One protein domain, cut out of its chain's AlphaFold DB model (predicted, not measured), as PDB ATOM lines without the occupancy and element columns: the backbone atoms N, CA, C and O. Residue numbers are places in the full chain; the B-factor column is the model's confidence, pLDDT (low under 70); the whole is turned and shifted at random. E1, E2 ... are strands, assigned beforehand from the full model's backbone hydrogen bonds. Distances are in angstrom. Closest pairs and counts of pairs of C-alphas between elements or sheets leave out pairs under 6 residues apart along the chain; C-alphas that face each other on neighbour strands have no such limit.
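What this domain is: This is residues 4 to 57 of the 123 residues of an uncharacterized protein of Halomonas titanicae (UniProt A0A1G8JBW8). A long, twisted hairpin of E1 and E2 makes the length; short E3 folds back along E2, and a tail, residues 46 to 57, has no named element. Residues 17 to 22 stick out at one end. The printed part has 54 residues, no named helix and three strands, all strand in class: an antiparallel meander, E1, E2, E3, each beside the one before. It is only just loose, close to extended (radius of gyration of the C-alphas 15.0 A), spanning 47 by 25 by 17 A.

Where its parts are: E1, residues 4 to 16, spans 31.6 A from C-alpha 4 at (140.211, 186.389, 149.922) and bends by 72 degrees at residue 13. E2, residues 23 to 35, spans 34.2 A and bends by 62 degrees at residue 30. E3, residues 41 to 45, spans 13.5 A to C-alpha 45 at (143.776, 177.485, 141.847).

How they stand to each other: Hairpin E1 and E2 is antiparallel at 164 degrees; N 10 and O 28 are 3.0 A apart, within hydrogen-bond range. Hairpin E2 and E3 is antiparallel at 125 degrees, with N 34 and O 42 at 2.8 A.

The domain as a whole: The farthest C-alphas, Gln 19 and Asp 38, are 47.6 A apart. The printed part has no cut and no long link; no printed residue is under 70 in pLDDT.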
ATOM      1  N   LYS A   4     140.856 187.700 150.032       94.94
ATOM      2  CA  LYS A   4     140.211 186.389 149.922       94.94
ATOM      3  C   LYS A   4     138.749 186.458 150.365       94.94
ATOM      4  O   LYS A   4     138.465 186.771 151.521       94.94
ATOM      5  N   LEU A   5     137.833 186.118 149.459       95.31
ATOM      6  CA  LEU A   5     136.391 186.074 149.712       95.31
ATOM      7  C   LEU A   5     135.917 184.694 150.162       95.31
ATOM      8  O   LEU A   5     135.102 184.596 151.079       95.31
ATOM      9  N   ARG A   6     136.382 183.633 149.490       97.31
ATOM     10  CA  ARG A   6     135.931 182.248 149.708       97.31
ATOM     11  C   ARG A   6     137.065 181.254 149.500       97.31
ATOM     12  O   ARG A   6     137.963 181.479 148.693       97.31
ATOM     13  N   ASP A   7     136.973 180.135 150.200       97.44
ATOM     14  CA  ASP A   7     137.684 178.910 149.858       97.44
ATOM     15  C   ASP A   7     136.923 178.164 148.771       97.44
ATOM     16  O   ASP A   7     135.710 177.987 148.881       97.44
ATOM     17  N   ILE A   8     137.629 177.704 147.743       97.81
ATOM     18  CA  ILE A   8     137.041 176.879 146.692       97.81
ATOM     19  C   ILE A   8     137.454 175.435 146.938       97.81
ATOM     20  O   ILE A   8     138.644 175.124 147.029       97.81
ATOM     21  N   ALA A   9     136.472 174.548 147.053       97.31
ATOM     22  CA  ALA A   9     136.702 173.134 147.291       97.31
ATOM     23  C   ALA A   9     135.866 172.244 146.370       97.31
ATOM     24  O   ALA A   9     134.775 172.610 145.935       97.31
ATOM     25  N   VAL A  10     136.383 171.052 146.104       97.38
ATOM     26  CA  VAL A  10     135.734 170.014 145.296       97.38
ATOM     27  C   VAL A  10     135.452 168.792 146.153       97.38
ATOM     28  O   VAL A  10     136.174 168.516 147.117       97.38
ATOM     29  N   LYS A  11     134.393 168.062 145.813       95.81
ATOM     30  CA  LYS A  11     134.077 166.789 146.454       95.81
ATOM     31  C   LYS A  11     134.971 165.709 145.855       95.81
ATOM     32  O   LYS A  11     134.918 165.465 144.656       95.81
ATOM     33  N   THR A  12     135.783 165.062 146.683       96.00
ATOM     34  CA  THR A  12     136.693 163.990 146.243       96.00
ATOM     35  C   THR A  12     136.155 162.597 146.549       96.00
ATOM     36  O   THR A  12     136.692 161.604 146.071       96.00
ATOM     37  N   GLY A  13     135.084 162.511 147.337       94.69
ATOM     38  CA  GLY A  13     134.420 161.262 147.682       94.69
ATOM     39  C   GLY A  13     133.442 161.444 148.833       94.69
ATOM     40  O   GLY A  13     133.018 162.560 149.150       94.69
ATOM     41  N   GLU A  14     133.108 160.338 149.480       96.31
ATOM     42  CA  GLU A  14     132.238 160.281 150.651       96.31
ATOM     43  C   GLU A  14     132.833 159.335 151.696       96.31
ATOM     44  O   GLU A  14     133.677 158.494 151.387       96.31
ATOM     45  N   TYR A  15     132.420 159.492 152.947       95.25
ATOM     46  CA  TYR A  15     132.749 158.572 154.028       95.25
ATOM     47  C   TYR A  15     131.561 158.440 154.977       95.25
ATOM     48  O   TYR A  15     130.795 159.386 155.150       95.25
ATOM     49  N   GLN A  16     131.418 157.275 155.604       96.94
ATOM     50  CA  GLN A  16     130.454 157.099 156.685       96.94
ATOM     51  C   GLN A  16     131.066 157.547 158.007       96.94
ATOM     52  O   GLN A  16     132.156 157.124 158.403       96.94
ATOM     53  N   ASP A  17     130.351 158.425 158.689       93.88
ATOM     54  CA  ASP A  17     130.667 158.847 160.037       93.88
ATOM     55  C   ASP A  17     130.361 157.704 161.014       93.88
ATOM     56  O   ASP A  17     129.212 157.303 161.165       93.88
ATOM     57  N   ARG A  18     131.387 157.160 161.679       91.94
ATOM     58  CA  ARG A  18     131.243 155.958 162.523       91.94
ATOM     59  C   ARG A  18     130.295 156.140 163.710       91.94
ATOM     60  O   ARG A  18     129.777 155.152 164.212       91.94
ATOM     61  N   GLN A  19     130.101 157.372 164.175       92.62
ATOM     62  CA  GLN A  19     129.287 157.661 165.352       92.62
ATOM     63  C   GLN A  19     127.812 157.865 164.990       92.62
ATOM     64  O   GLN A  19     126.932 157.394 165.701       92.62
ATOM     65  N   SER A  20     127.542 158.576 163.896       92.81
ATOM     66  CA  SER A  20     126.178 158.891 163.453       92.81
ATOM     67  C   SER A  20     125.641 157.959 162.365       92.81
ATOM     68  O   SER A  20     124.453 158.015 162.060       92.81
ATOM     69  N   GLY A  21     126.495 157.144 161.737       93.50
ATOM     70  CA  GLY A  21     126.158 156.316 160.575       93.50
ATOM     71  C   GLY A  21     125.882 157.112 159.294       93.50
ATOM     72  O   GLY A  21     125.555 156.529 158.264       93.50
ATOM     73  N   GLN A  22     125.993 158.444 159.330       96.12
ATOM     74  CA  GLN A  22     125.648 159.299 158.199       96.12
ATOM     75  C   GLN A  22     126.759 159.321 157.151       96.12
ATOM     76  O   GLN A  22     127.942 159.467 157.472       96.12
ATOM     77  N   THR A  23     126.364 159.269 155.881       97.06
ATOM     78  CA  THR A  23     127.265 159.522 154.757       97.06
ATOM     79  C   THR A  23     127.576 161.013 154.669       97.06
ATOM     80  O   THR A  23     126.682 161.847 154.526       97.06
ATOM     81  N   LYS A  24     128.861 161.360 154.739       94.88
ATOM     82  CA  LYS A  24     129.372 162.728 154.639       94.88
ATOM     83  C   LYS A  24     130.269 162.874 153.421       94.88
ATOM     84  O   LYS A  24     131.087 162.009 153.117       94.88
ATOM     85  N   ALA A  25     130.156 164.012 152.745       94.94
ATOM     86  CA  ALA A  25     131.048 164.359 151.648       94.94
ATOM     87  C   ALA A  25     132.465 164.663 152.160       94.94
ATOM     88  O   ALA A  25     132.654 165.346 153.170       94.94
ATOM     89  N   ARG A  26     133.467 164.182 151.424       95.38
ATOM     90  CA  ARG A  26     134.871 164.555 151.595       95.38
ATOM     91  C   ARG A  26     135.189 165.708 150.650       95.38
ATOM     92  O   ARG A  26     135.015 165.580 149.440       95.38
ATOM     93  N   TRP A  27     135.665 166.814 151.212       95.81
ATOM     94  CA  TRP A  27     135.986 168.037 150.478       95.81
ATOM     95  C   TRP A  27     137.489 168.302 150.493       95.81
ATOM     96  O   TRP A  27     138.131 168.147 151.529       95.81
ATOM     97  N   GLN A  28     138.030 168.744 149.360       96.06
ATOM     98  CA  GLN A  28     139.418 169.176 149.222       96.06
ATOM     99  C   GLN A  28     139.445 170.630 148.758       96.06
ATOM    100  O   GLN A  28     138.861 170.953 147.726       96.06
ATOM    101  N   ASN A  29     140.138 171.502 149.496       97.31
ATOM    102  CA  ASN A  29     140.411 172.859 149.029       97.31
ATOM    103  C   ASN A  29     141.356 172.805 147.819       97.31
ATOM    104  O   ASN A  29     142.409 172.168 147.883       97.31
ATOM    105  N   VAL A  30     140.964 173.468 146.735       98.12
ATOM    106  CA  VAL A  30     141.699 173.511 145.460       98.12
ATOM    107  C   VAL A  30     142.039 174.937 145.037       98.12
ATOM    108  O   VAL A  30     142.677 175.132 144.008       98.12
ATOM    109  N   GLY A  31     141.628 175.936 145.817       97.62
ATOM    110  CA  GLY A  31     141.842 177.331 145.479       97.62
ATOM    111  C   GLY A  31     141.052 178.305 146.343       97.62
ATOM    112  O   GLY A  31     140.532 177.967 147.411       97.62
ATOM    113  N   ALA A  32     140.950 179.534 145.850       97.62
ATOM    114  CA  ALA A  32     140.243 180.622 146.502       97.62
ATOM    115  C   ALA A  32     139.612 181.578 145.484       97.62
ATOM    116  O   ALA A  32     140.177 181.830 144.420       97.62
ATOM    117  N   LEU A  33     138.464 182.140 145.860       97.38
ATOM    118  CA  LEU A  33     137.875 183.296 145.196       97.38
ATOM    119  C   LEU A  33     138.441 184.553 145.852       97.38
ATOM    120  O   LEU A  33     138.341 184.722 147.072       97.38
ATOM    121  N   MET A  34     139.022 185.422 145.040       97.50
ATOM    122  CA  MET A  34     139.694 186.647 145.446       97.50
ATOM    123  C   MET A  34     138.968 187.854 144.857       97.50
ATOM    124  O   MET A  34     138.437 187.785 143.752       97.50
ATOM    125  N   LYS A  35     138.987 188.974 145.577       97.12
ATOM    126  CA  LYS A  35     138.553 190.283 145.089       97.12
ATOM    127  C   LYS A  35     139.768 191.185 144.926       97.12
ATOM    128  O   LYS A  35     140.545 191.327 145.868       97.12
ATOM    129  N   SER A  36     139.940 191.751 143.739       96.25
ATOM    130  CA  SER A  36     140.971 192.749 143.433       96.25
ATOM    131  C   SER A  36     140.599 194.129 143.981       96.25
ATOM    132  O   SER A  36     139.461 194.363 144.393       96.25
ATOM    133  N   ASP A  37     141.562 195.048 143.963       94.50
ATOM    134  CA  ASP A  37     141.367 196.423 144.439       94.50
ATOM    135  C   ASP A  37     140.377 197.207 143.565       94.50
ATOM    136  O   ASP A  37     139.601 198.008 144.083       94.50
ATOM    137  N   ASP A  38     140.307 196.874 142.273       94.19
ATOM    138  CA  ASP A  38     139.360 197.453 141.308       94.19
ATOM    139  C   ASP A  38     137.941 196.869 141.438       94.19
ATOM    140  O   ASP A  38     137.043 197.175 140.657       94.19
ATOM    141  N   GLY A  39     137.724 195.984 142.415       93.00
ATOM    142  CA  GLY A  39     136.432 195.371 142.701       93.00
ATOM    143  C   GLY A  39     136.122 194.104 141.901       93.00
ATOM    144  O   GLY A  39     135.184 193.400 142.274       93.00
ATOM    145  N   ASN A  40     136.921 193.773 140.881       97.25
ATOM    146  CA  ASN A  40     136.764 192.554 140.083       97.25
ATOM    147  C   ASN A  40     137.119 191.298 140.884       97.25
ATOM    148  O   ASN A  40     138.056 191.309 141.691       97.25
ATOM    149  N   GLU A  41     136.412 190.204 140.618       97.56
ATOM    150  CA  GLU A  41     136.664 188.900 141.230       97.56
ATOM    151  C   GLU A  41     137.511 188.010 140.318       97.56
ATOM    152  O   GLU A  41     137.378 188.032 139.096       97.56
ATOM    153  N   PHE A  42     138.385 187.210 140.921       97.69
ATOM    154  CA  PHE A  42     139.213 186.245 140.208       97.69
ATOM    155  C   PHE A  42     139.472 185.011 141.065       97.69
ATOM    156  O   PHE A  42     139.392 185.047 142.294       97.69
ATOM    157  N   ILE A  43     139.788 183.899 140.411       97.62
ATOM    158  CA  ILE A  43     140.065 182.629 141.076       97.62
ATOM    159  C   ILE A  43     141.561 182.353 141.030       97.62
ATOM    160  O   ILE A  43     142.199 182.484 139.988       97.62
ATOM    161  N   ILE A  44     142.103 181.912 142.161       97.38
ATOM    162  CA  ILE A  44     143.414 181.270 142.219       97.38
ATOM    163  C   ILE A  44     143.184 179.790 142.482       97.38
ATOM    164  O   ILE A  44     142.517 179.437 143.455       97.38
ATOM    165  N   LEU A  45     143.756 178.931 141.642       98.06
ATOM    166  CA  LEU A  45     143.776 177.485 141.847       98.06
ATOM    167  C   LEU A  45     145.167 177.032 142.279       98.06
ATOM    168  O   LEU A  45     146.182 177.600 141.869       98.06
ATOM    169  N   HIS A  46     145.219 175.974 143.081       97.88
ATOM    170  CA  HIS A  46     146.469 175.276 143.344       97.88
ATOM    171  C   HIS A  46     146.993 174.664 142.048       97.88
ATOM    172  O   HIS A  46     146.263 173.978 141.339       97.88
ATOM    173  N   ARG A  47     148.282 174.861 141.758       97.88
ATOM    174  CA  ARG A  47     148.911 174.418 140.501       97.88
ATOM    175  C   ARG A  47     148.819 172.906 140.251       97.88
ATOM    176  O   ARG A  47     148.886 172.479 139.107       97.88
ATOM    177  N   TRP A  48     148.685 172.106 141.307       97.38
ATOM    178  CA  TRP A  48     148.544 170.652 141.214       97.38
ATOM    179  C   TRP A  48     147.114 170.196 140.892       97.38
ATOM    180  O   TRP A  48     146.908 169.020 140.601       97.38
ATOM    181  N   PHE A  49     146.117 171.079 140.980       97.62
ATOM    182  CA  PHE A  49     144.729 170.682 140.806       97.62
ATOM    183  C   PHE A  49     144.440 170.334 139.342       97.62
ATOM    184  O   PHE A  49     144.511 171.188 138.459       97.62
ATOM    185  N   ASN A  50     144.074 169.073 139.110       96.38
ATOM    186  CA  ASN A  50     143.620 168.569 137.822       96.38
ATOM    187  C   ASN A  50     142.146 168.124 137.928       96.38
ATOM    188  O   ASN A  50     141.874 167.105 138.573       96.38
ATOM    189  N   PRO A  51     141.197 168.832 137.286       95.69
ATOM    190  CA  PRO A  51     139.778 168.474 137.306       95.69
ATOM    191  C   PRO A  51     139.481 167.063 136.780       95.69
ATOM    192  O   PRO A  51     138.544 166.428 137.257       95.69
ATOM    193  N   ALA A  52     140.296 166.544 135.852       94.81
ATOM    194  CA  ALA A  52     140.107 165.213 135.271       94.81
ATOM    195  C   ALA A  52     140.322 164.066 136.276       94.81
ATOM    196  O   ALA A  52     139.920 162.939 136.011       94.81
ATOM    197  N   GLY A  53     140.949 164.338 137.427       92.75
ATOM    198  CA  GLY A  53     141.149 163.354 138.496       92.75
ATOM    199  C   GLY A  53     139.959 163.201 139.450       92.75
ATOM    200  O   GLY A  53     140.052 162.446 140.416       92.75
ATOM    201  N   LEU A  54     138.866 163.940 139.242       95.25
ATOM    202  CA  LEU A  54     137.690 163.870 140.106       95.25
ATOM    203  C   LEU A  54     136.738 162.738 139.690       95.25
ATOM    204  O   LEU A  54     136.632 162.433 138.502       95.25
ATOM    205  N   PRO A  55     135.993 162.140 140.643       93.94
ATOM    206  CA  PRO A  55     134.945 161.182 140.312       93.94
ATOM    207  C   PRO A  55     133.911 161.784 139.350       93.94
ATOM    208  O   PRO A  55     133.341 162.838 139.638       93.94
ATOM    209  N   ASN A  56     133.635 161.088 138.245       95.00
ATOM    210  CA  ASN A  56     132.688 161.528 137.217       95.00
ATOM    211  C   ASN A  56     131.695 160.411 136.828       95.00
ATOM    212  O   ASN A  56     131.718 159.928 135.697       95.00
ATOM    213  N   PRO A  57     130.834 159.954 137.759       91.50
ATOM    214  CA  PRO A  57     129.930 158.823 137.518       91.50
ATOM    215  C   PRO A  57     128.880 159.103 136.435       91.50
ATOM    216  O   PRO A  57     128.394 158.181 135.793       91.50
TER     217      PRO A  57